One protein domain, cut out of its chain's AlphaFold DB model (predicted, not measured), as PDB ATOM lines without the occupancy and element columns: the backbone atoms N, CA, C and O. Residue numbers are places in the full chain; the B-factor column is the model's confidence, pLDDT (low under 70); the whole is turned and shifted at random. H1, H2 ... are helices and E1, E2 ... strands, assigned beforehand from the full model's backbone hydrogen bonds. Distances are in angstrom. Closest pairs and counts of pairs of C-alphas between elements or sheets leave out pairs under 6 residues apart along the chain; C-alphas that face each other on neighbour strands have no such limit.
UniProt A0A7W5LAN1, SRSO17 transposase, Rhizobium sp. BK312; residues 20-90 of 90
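AT A GLANCE: This is residues 20 to 90 of the 90 residues of the protein "SRSO17 transposase" of Rhizobium sp. BK312 (UniProt A0A7W5LAN1). A long helix, H1, makes the bar of a wide, open U: a two-strand hairpin, E1 and E2, stands off at its beginning, and beyond its far end a loop leads to a shorter helix, H2, the other arm. The middle of H1, residues 52 to 62, stands free. The printed part has 71 residues, with named elements in the order E1, E2, H1, H2, an antiparallel sheet E1 - E2, and a mixed class of helices and strands. It is only just extended, close to loose, with a radius of gyration of the C-alphas of 16.9 A, and it spans 48 by 27 by 17 A.

HOW THE PARTS SIT: Begin at the hairpin of E1, residues 20 to 25, and E2, residues 31 to 39, which are antiparallel at 155 degrees. Look for N 22 and O 34, 2.8 A apart, and N 34 and O 22, 2.9 A apart, both within hydrogen-bond range. Next find H1, residues 44 to 65: its closest C-alphas to E2 are those of Leu 47 and Leu 38, 7.9 A apart. E1 and H1 are apart. H2, residues 77 to 89, is apart from E1, E2 and H1. In H1 every O i to N i+4 pair is within hydrogen-bond range; in H2, 8 of 9 are.

IN THESE COORDINATES: Find C-alpha 20 at (58.564, 39.227, 43.385), where E1 begins its 15.8 A; E2 covers 23.2 A. From C-alpha 44 at (52.833, 47.021, 46.531), H1 runs 31.5 A. H2 runs 18.8 A to C-alpha 89 at (26.823, 30.506, 33.085).

THE WHOLE: The C-alphas farthest apart, those of Lys 41 and Arg 75, are 47.9 A apart. The printed part has no cut. The link from H1 to H2 is long, with 11 residues; the other two are tight. Mean pLDDT of the printed part is 74.1; look for values under 70 at residues 63 to 75, among others.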
ATOM      1  N   TRP A  20      59.825  39.425  42.683       75.56
ATOM      2  CA  TRP A  20      58.564  39.227  43.385       75.56
ATOM      3  C   TRP A  20      58.017  37.822  43.135       75.56
ATOM      4  O   TRP A  20      57.853  37.404  41.988       75.56
ATOM      5  N   VAL A  21      57.663  37.119  44.213       76.69
ATOM      6  CA  VAL A  21      56.866  35.887  44.146       76.69
ATOM      7  C   VAL A  21      55.400  36.248  44.366       76.69
ATOM      8  O   VAL A  21      55.032  36.805  45.398       76.69
ATOM      9  N   ILE A  22      54.550  35.918  43.398       79.88
ATOM     10  CA  ILE A  22      53.103  36.109  43.478       79.88
ATOM     11  C   ILE A  22      52.472  34.753  43.780       79.88
ATOM     12  O   ILE A  22      52.490  33.858  42.936       79.88
ATOM     13  N   GLY A  23      51.924  34.602  44.985       80.00
ATOM     14  CA  GLY A  23      51.132  33.439  45.376       80.00
ATOM     15  C   GLY A  23      49.649  33.668  45.098       80.00
ATOM     16  O   GLY A  23      49.033  34.539  45.706       80.00
ATOM     17  N   GLU A  24      49.066  32.887  44.197       77.69
ATOM     18  CA  GLU A  24      47.620  32.793  44.007       77.69
ATOM     19  C   GLU A  24      47.089  31.644  44.872       77.69
ATOM     20  O   GLU A  24      47.511  30.496  44.719       77.69
ATOM     21  N   HIS A  25      46.160  31.951  45.779       79.56
ATOM     22  CA  HIS A  25      45.424  30.957  46.554       79.56
ATOM     23  C   HIS A  25      43.984  30.906  46.058       79.56
ATOM     24  O   HIS A  25      43.245  31.887  46.173       79.56
ATOM     25  N   ARG A  26      43.590  29.766  45.497       76.75
ATOM     26  CA  ARG A  26      42.230  29.550  45.001       76.75
ATOM     27  C   ARG A  26      41.360  28.943  46.090       76.75
ATOM     28  O   ARG A  26      41.833  28.169  46.919       76.75
ATOM     29  N   SER A  27      40.063  29.238  46.048       74.25
ATOM     30  CA  SER A  27      39.057  28.624  46.932       74.25
ATOM     31  C   SER A  27      38.963  27.102  46.774       74.25
ATOM     32  O   SER A  27      38.490  26.424  47.677       74.25
ATOM     33  N   THR A  28      39.464  26.557  45.662       78.81
ATOM     34  CA  THR A  28      39.601  25.116  45.401       78.81
ATOM     35  C   THR A  28      40.759  24.455  46.164       78.81
ATOM     36  O   THR A  28      40.952  23.250  46.039       78.81
ATOM     37  N   GLY A  29      41.556  25.218  46.924       79.88
ATOM     38  CA  GLY A  29      42.740  24.733  47.647       79.88
ATOM     39  C   GLY A  29      44.024  24.691  46.806       79.88
ATOM     40  O   GLY A  29      45.103  24.425  47.335       79.88
ATOM     41  N   GLU A  30      43.938  24.995  45.508       82.06
ATOM     42  CA  GLU A  30      45.090  25.071  44.608       82.06
ATOM     43  C   GLU A  30      45.934  26.326  44.905       82.06
ATOM     44  O   GLU A  30      45.410  27.439  45.028       82.06
ATOM     45  N   ARG A  31      47.260  26.150  45.000       80.50
ATOM     46  CA  ARG A  31      48.238  27.233  45.173       80.50
ATOM     47  C   ARG A  31      49.127  27.325  43.945       80.50
ATOM     48  O   ARG A  31      49.797  26.351  43.607       80.50
ATOM     49  N   LYS A  32      49.165  28.493  43.308       79.50
ATOM     50  CA  LYS A  32      50.081  28.771  42.195       79.50
ATOM     51  C   LYS A  32      51.063  29.847  42.600       79.50
ATOM     52  O   LYS A  32      50.671  30.857  43.172       79.50
ATOM     53  N   TYR A  33      52.330  29.623  42.291       77.81
ATOM     54  CA  TYR A  33      53.387  30.592  42.532       77.81
ATOM     55  C   TYR A  33      53.936  31.053  41.189       77.81
ATOM     56  O   TYR A  33      54.322  30.234  40.357       77.81
ATOM     57  N   TYR A  34      53.957  32.364  40.986       75.94
ATOM     58  CA  TYR A  34      54.478  32.998  39.786       75.94
ATOM     59  C   TYR A  34      55.666  33.880  40.149       75.94
ATOM     60  O   TYR A  34      55.604  34.641  41.115       75.94
ATOM     61  N   LEU A  35      56.735  33.798  39.360       74.44
ATOM     62  CA  LEU A  35      57.860  34.722  39.454       74.44
ATOM     63  C   LEU A  35      57.566  35.945  38.592       74.44
ATOM     64  O   LEU A  35      57.233  35.821  37.412       74.44
ATOM     65  N   SER A  36      57.676  37.130  39.181       73.06
ATOM     66  CA  SER A  36      57.538  38.391  38.470       73.06
ATOM     67  C   SER A  36      58.903  39.038  38.302       73.06
ATOM     68  O   SER A  36      59.604  39.281  39.281       73.06
ATOM     69  N   ASN A  37      59.238  39.385  37.059       71.38
ATOM     70  CA  ASN A  37      60.446  40.136  36.704       71.38
ATOM     71  C   ASN A  37      60.343  41.634  37.065       71.38
ATOM     72  O   ASN A  37      60.943  42.487  36.414       71.38
ATOM     73  N   LEU A  38      59.487  41.978  38.031       70.00
ATOM     74  CA  LEU A  38      59.349  43.337  38.529       70.00
ATOM     75  C   LEU A  38      60.505  43.631  39.491       70.00
ATOM     76  O   LEU A  38      60.801  42.785  40.336       70.00
ATOM     77  N   PRO A  39      61.113  44.830  39.431       70.94
ATOM     78  CA  PRO A  39      62.152  45.216  40.375       70.94
ATOM     79  C   PRO A  39      61.647  45.126  41.819       70.94
ATOM     80  O   PRO A  39      60.522  45.540  42.112       70.94
ATOM     81  N   ALA A  40      62.488  44.682  42.749       67.19
ATOM     82  CA  ALA A  40      62.147  44.588  44.173       67.19
ATOM     83  C   ALA A  40      61.622  45.890  44.794       67.19
ATOM     84  O   ALA A  40      60.750  45.873  45.654       67.19
ATOM     85  N   LYS A  41      62.081  47.042  44.289       72.62
ATOM     86  CA  LYS A  41      61.639  48.376  44.732       72.62
ATOM     87  C   LYS A  41      60.229  48.761  44.261       72.62
ATOM     88  O   LYS A  41      59.787  49.878  44.524       72.62
ATOM     89  N   THR A  42      59.528  47.880  43.546       75.06
ATOM     90  CA  THR A  42      58.166  48.144  43.072       75.06
ATOM     91  C   THR A  42      57.217  48.260  44.269       75.06
ATOM     92  O   THR A  42      57.080  47.305  45.032       75.06
ATOM     93  N   PRO A  43      56.524  49.396  44.459       79.31
ATOM     94  CA  PRO A  43      55.575  49.540  45.553       79.31
ATOM     95  C   PRO A  43      54.410  48.558  45.386       79.31
ATOM     96  O   PRO A  43      53.916  48.340  44.278       79.31
ATOM     97  N   LEU A  44      53.903  48.030  46.504       77.31
ATOM     98  CA  LEU A  44      52.833  47.021  46.531       77.31
ATOM     99  C   LEU A  44      51.600  47.419  45.696       77.31
ATOM    100  O   LEU A  44      50.977  46.578  45.053       77.31
ATOM    101  N   LYS A  45      51.277  48.718  45.640       80.12
ATOM    102  CA  LYS A  45      50.181  49.257  44.818       80.12
ATOM    103  C   LYS A  45      50.410  49.050  43.316       80.12
ATOM    104  O   LYS A  45      49.462  48.748  42.594       80.12
ATOM    105  N   GLN A  46      51.646  49.205  42.842       80.06
ATOM    106  CA  GLN A  46      52.005  48.951  41.444       80.06
ATOM    107  C   GLN A  46      52.020  47.451  41.144       80.06
ATOM    108  O   GLN A  46      51.507  47.053  40.100       80.06
ATOM    109  N   LEU A  47      52.501  46.622  42.077       80.44
ATOM    110  CA  LEU A  47      52.426  45.163  41.954       80.44
ATOM    111  C   LEU A  47      50.967  44.690  41.832       80.44
ATOM    112  O   LEU A  47      50.623  43.983  40.888       80.44
ATOM    113  N   ALA A  48      50.086  45.144  42.726       80.69
ATOM    114  CA  ALA A  48      48.658  44.836  42.669       80.69
ATOM    115  C   ALA A  48      48.010  45.326  41.360       80.69
ATOM    116  O   ALA A  48      47.188  44.626  40.769       80.69
ATOM    117  N   GLY A  49      48.410  46.507  40.875       83.75
ATOM    118  CA  GLY A  49      47.978  47.039  39.583       83.75
ATOM    119  C   GLY A  49      48.411  46.165  38.404       83.75
ATOM    120  O   GLY A  49      47.588  45.852  37.544       83.75
ATOM    121  N   ALA A  50      49.668  45.718  38.389       80.50
ATOM    122  CA  ALA A  50      50.211  44.838  37.357       80.50
ATOM    123  C   ALA A  50      49.518  43.467  37.355       80.50
ATOM    124  O   ALA A  50      49.114  42.981  36.298       80.50
ATOM    125  N   ILE A  51      49.298  42.883  38.538       80.94
ATOM    126  CA  ILE A  51      48.551  41.629  38.699       80.94
ATOM    127  C   ILE A  51      47.123  41.794  38.171       80.94
ATOM    128  O   ILE A  51      46.664  41.003  37.349       80.94
ATOM    129  N   LYS A  52      46.426  42.860  38.576       82.88
ATOM    130  CA  LYS A  52      45.065  43.146  38.103       82.88
ATOM    131  C   LYS A  52      45.013  43.310  36.583       82.88
ATOM    132  O   LYS A  52      44.116  42.766  35.943       82.88
ATOM    133  N   ALA A  53      45.970  44.031  36.001       81.50
ATOM    134  CA  ALA A  53      46.062  44.215  34.557       81.50
ATOM    135  C   ALA A  53      46.307  42.887  33.825       81.50
ATOM    136  O   ALA A  53      45.687  42.640  32.790       81.50
ATOM    137  N   HIS A  54      47.149  42.009  34.380       80.75
ATOM    138  CA  HIS A  54      47.392  40.671  33.842       80.75
ATOM    139  C   HIS A  54      46.103  39.835  33.794       80.75
ATOM    140  O   HIS A  54      45.747  39.322  32.731       80.75
ATOM    141  N   TYR A  55      45.354  39.766  34.899       78.81
ATOM    142  CA  TYR A  55      44.078  39.046  34.938       78.81
ATOM    143  C   TYR A  55      43.023  39.659  34.015       78.81
ATOM    144  O   TYR A  55      42.352  38.931  33.290       78.81
ATOM    145  N   ALA A  56      42.900  40.989  33.979       81.25
ATOM    146  CA  ALA A  56      41.954  41.667  33.094       81.25
ATOM    147  C   ALA A  56      42.268  41.416  31.611       81.25
ATOM    148  O   ALA A  56      41.360  41.209  30.804       81.25
ATOM    149  N   LYS A  57      43.557  41.394  31.247       82.81
ATOM    150  CA  LYS A  57      44.000  41.042  29.896       82.81
ATOM    151  C   LYS A  57      43.655  39.592  29.566       82.81
ATOM    152  O   LYS A  57      43.107  39.350  28.497       82.81
ATOM    153  N   LYS A  58      43.919  38.654  30.484       81.38
ATOM    154  CA  LYS A  58      43.585  37.235  30.302       81.38
ATOM    155  C   LYS A  58      42.079  37.018  30.139       81.38
ATOM    156  O   LYS A  58      41.673  36.364  29.190       81.38
ATOM    157  N   ALA A  59      41.259  37.652  30.975       77.06
ATOM    158  CA  ALA A  59      39.803  37.585  30.865       77.06
ATOM    159  C   ALA A  59      39.295  38.152  29.527       77.06
ATOM    160  O   ALA A  59      38.442  37.547  28.887       77.06
ATOM    161  N   ARG A  60      39.848  39.282  29.050       68.56
ATOM    162  CA  ARG A  60      39.518  39.808  27.711       68.56
ATOM    163  C   ARG A  60      39.959  38.881  26.583       68.56
ATOM    164  O   ARG A  60      39.297  38.880  25.554       68.56
ATOM    165  N   GLN A  61      41.061  38.151  26.747       75.81
ATOM    166  CA  GLN A  61      41.521  37.190  25.748       75.81
ATOM    167  C   GLN A  61      40.602  35.968  25.697       75.81
ATOM    168  O   GLN A  61      40.123  35.638  24.623       75.81
ATOM    169  N   GLN A  62      40.253  35.389  26.848       72.50
ATOM    170  CA  GLN A  62      39.300  34.275  26.927       72.50
ATOM    171  C   GLN A  62      37.924  34.656  26.375       72.50
ATOM    172  O   GLN A  62      37.335  33.915  25.599       72.50
ATOM    173  N   LEU A  63      37.444  35.866  26.680       67.81
ATOM    174  CA  LEU A  63      36.208  36.386  26.092       67.81
ATOM    175  C   LEU A  63      36.271  36.478  24.561       67.81
ATOM    176  O   LEU A  63      35.245  36.356  23.903       67.81
ATOM    177  N   LYS A  64      37.443  36.725  23.978       67.00
ATOM    178  CA  LYS A  64      37.589  36.758  22.521       67.00
ATOM    179  C   LYS A  64      37.683  35.354  21.932       67.00
ATOM    180  O   LYS A  64      36.980  35.083  20.974       67.00
ATOM    181  N   GLU A  65      38.520  34.498  22.511       66.12
ATOM    182  CA  GLU A  65      38.874  33.191  21.947       66.12
ATOM    183  C   GLU A  65      37.852  32.090  22.257       66.12
ATOM    184  O   GLU A  65      37.485  31.331  21.369       66.12
ATOM    185  N   GLU A  66      37.377  31.988  23.500       59.34
ATOM    186  CA  GLU A  66      36.503  30.889  23.946       59.34
ATOM    187  C   GLU A  66      35.017  31.228  23.755       59.34
ATOM    188  O   GLU A  66      34.185  30.343  23.576       59.34
ATOM    189  N   LEU A  67      34.676  32.522  23.762       59.19
ATOM    190  CA  LEU A  67      33.300  33.011  23.625       59.19
ATOM    191  C   LEU A  67      32.890  33.351  22.183       59.19
ATOM    192  O   LEU A  67      31.721  33.671  21.960       59.19
ATOM    193  N   GLY A  68      33.822  33.354  21.224       60.78
ATOM    194  CA  GLY A  68      33.532  33.683  19.821       60.78
ATOM    195  C   GLY A  68      33.019  35.112  19.606       60.78
ATOM    196  O   GLY A  68      32.198  35.357  18.723       60.78
ATOM    197  N   LEU A  69      33.448  36.076  20.435       59.34
ATOM    198  CA  LEU A  69      33.077  37.496  20.287       59.34
ATOM    199  C   LEU A  69      33.616  38.126  18.993       59.34
ATOM    200  O   LEU A  69      33.125  39.169  18.567       59.34
ATOM    201  N   ASP A  70      34.628  37.514  18.388       60.78
ATOM    202  CA  ASP A  70      35.137  37.813  17.050       60.78
ATOM    203  C   ASP A  70      34.238  37.270  15.921       60.78
ATOM    204  O   ASP A  70      34.276  37.800  14.813       60.78
ATOM    205  N   HIS A  71      33.394  36.275  16.214       61.03
ATOM    206  CA  HIS A  71      32.437  35.635  15.303       61.03
ATOM    207  C   HIS A  71      30.976  36.059  15.538       61.03
ATOM    208  O   HIS A  71      30.051  35.536  14.916       61.03
ATOM    209  N   PHE A  72      30.733  36.998  16.455       61.47
ATOM    210  CA  PHE A  72      29.388  37.482  16.742       61.47
ATOM    211  C   PHE A  72      28.903  38.451  15.648       61.47
ATOM    212  O   PHE A  72      29.205  39.643  15.665       61.47
ATOM    213  N   GLU A  73      28.096  37.951  14.710       64.81
ATOM    214  CA  GLU A  73      27.518  38.733  13.598       64.81
ATOM    215  C   GLU A  73      26.254  39.537  13.983       64.81
ATOM    216  O   GLU A  73      25.668  40.265  13.174       64.81
ATOM    217  N   GLY A  74      25.804  39.428  15.238       64.62
ATOM    218  CA  GLY A  74      24.593  40.081  15.724       64.62
ATOM    219  C   GLY A  74      24.775  41.587  15.927       64.62
ATOM    220  O   GLY A  74      25.405  42.037  16.875       64.62
ATOM    221  N   ARG A  75      24.128  42.426  15.116       69.56
ATOM    222  CA  ARG A  75      24.197  43.898  15.266       69.56
ATOM    223  C   ARG A  75      23.281  44.474  16.357       69.56
ATOM    224  O   ARG A  75      22.914  45.645  16.295       69.56
ATOM    225  N   SER A  76      22.868  43.671  17.341       73.19
ATOM    226  CA  SER A  76      21.974  44.116  18.416       73.19
ATOM    227  C   SER A  76      22.628  44.010  19.793       73.19
ATOM    228  O   SER A  76      23.189  42.983  20.176       73.19
ATOM    229  N   TRP A  77      22.493  45.082  20.575       70.88
ATOM    230  CA  TRP A  77      22.982  45.164  21.954       70.88
ATOM    231  C   TRP A  77      22.360  44.099  22.873       70.88
ATOM    232  O   TRP A  77      23.015  43.568  23.770       70.88
ATOM    233  N   ILE A  78      21.098  43.746  22.622       80.94
ATOM    234  CA  ILE A  78      20.374  42.703  23.360       80.94
ATOM    235  C   ILE A  78      20.926  41.311  23.036       80.94
ATOM    236  O   ILE A  78      21.093  40.504  23.952       80.94
ATOM    237  N   GLY A  79      21.250  41.038  21.767       78.12
ATOM    238  CA  GLY A  79      21.877  39.784  21.349       78.12
ATOM    239  C   GLY A  79      23.248  39.593  21.994       78.12
ATOM    240  O   GLY A  79      23.504  38.541  22.572       78.12
ATOM    241  N   LEU A  80      24.076  40.644  22.003       77.38
ATOM    242  CA  LEU A  80      25.393  40.627  22.645       77.38
ATOM    243  C   LEU A  80      25.283  40.351  24.151       77.38
ATOM    244  O   LEU A  80      25.997  39.510  24.691       77.38
ATOM    245  N   ARG A  81      24.359  41.041  24.833       77.69
ATOM    246  CA  ARG A  81      24.127  40.846  26.270       77.69
ATOM    247  C   ARG A  81      23.667  39.430  26.599       77.69
ATOM    248  O   ARG A  81      24.149  38.880  27.580       77.69
ATOM    249  N   ARG A  82      22.768  38.836  25.808       78.44
ATOM    250  CA  ARG A  82      22.333  37.442  26.011       78.44
ATOM    251  C   ARG A  82      23.465  36.453  25.760       78.44
ATOM    252  O   ARG A  82      23.626  35.543  26.558       78.44
ATOM    253  N   HIS A  83      24.255  36.662  24.707       77.12
ATOM    254  CA  HIS A  83      25.406  35.816  24.384       77.12
ATOM    255  C   HIS A  83      26.414  35.778  25.534       77.12
ATOM    256  O   HIS A  83      26.705  34.712  26.063       77.12
ATOM    257  N   VAL A  84      26.841  36.951  26.018       75.50
ATOM    258  CA  VAL A  84      27.762  37.057  27.166       75.50
ATOM    259  C   VAL A  84      27.175  36.411  28.425       75.50
ATOM    260  O   VAL A  84      27.894  35.743  29.160       75.50
ATOM    261  N   LEU A  85      25.875  36.587  28.677       78.06
ATOM    262  CA  LEU A  85      25.217  36.043  29.866       78.06
ATOM    263  C   LEU A  85      25.100  34.512  29.811       78.06
ATOM    264  O   LEU A  85      25.312  33.861  30.827       78.06
ATOM    265  N   MET A  86      24.833  33.938  28.635       74.56
ATOM    266  CA  MET A  86      24.795  32.486  28.449       74.56
ATOM    267  C   MET A  86      26.180  31.851  28.586       74.56
ATOM    268  O   MET A  86      26.289  30.811  29.226       74.56
ATOM    269  N   THR A  87      27.249  32.466  28.067       68.88
ATOM    270  CA  THR A  87      28.591  31.868  28.188       68.88
ATOM    271  C   THR A  87      29.263  32.097  29.541       68.88
ATOM    272  O   THR A  87      30.193  31.383  29.881       68.88
ATOM    273  N   MET A  88      28.808  33.060  30.344       65.94
ATOM    274  CA  MET A  88      29.271  33.191  31.734       65.94
ATOM    275  C   MET A  88      28.651  32.152  32.683       65.94
ATOM    276  O   MET A  88      29.153  31.991  33.793       65.94
ATOM    277  N   ILE A  89      27.546  31.511  32.285       70.12
ATOM    278  CA  ILE A  89      26.823  30.506  33.085       70.12
ATOM    279  C   ILE A  89      27.165  29.069  32.647       70.12
ATOM    280  O   ILE A  89      26.970  28.144  33.436       70.12
ATOM    281  N   ALA A  90      27.652  28.886  31.415       58.75
ATOM    282  CA  ALA A  90      28.159  27.611  30.901       58.75
ATOM    283  C   ALA A  90      29.485  27.217  31.570       58.75
ATOM    284  O   ALA A  90      29.649  26.006  31.844       58.75
TER     285      ALA A  90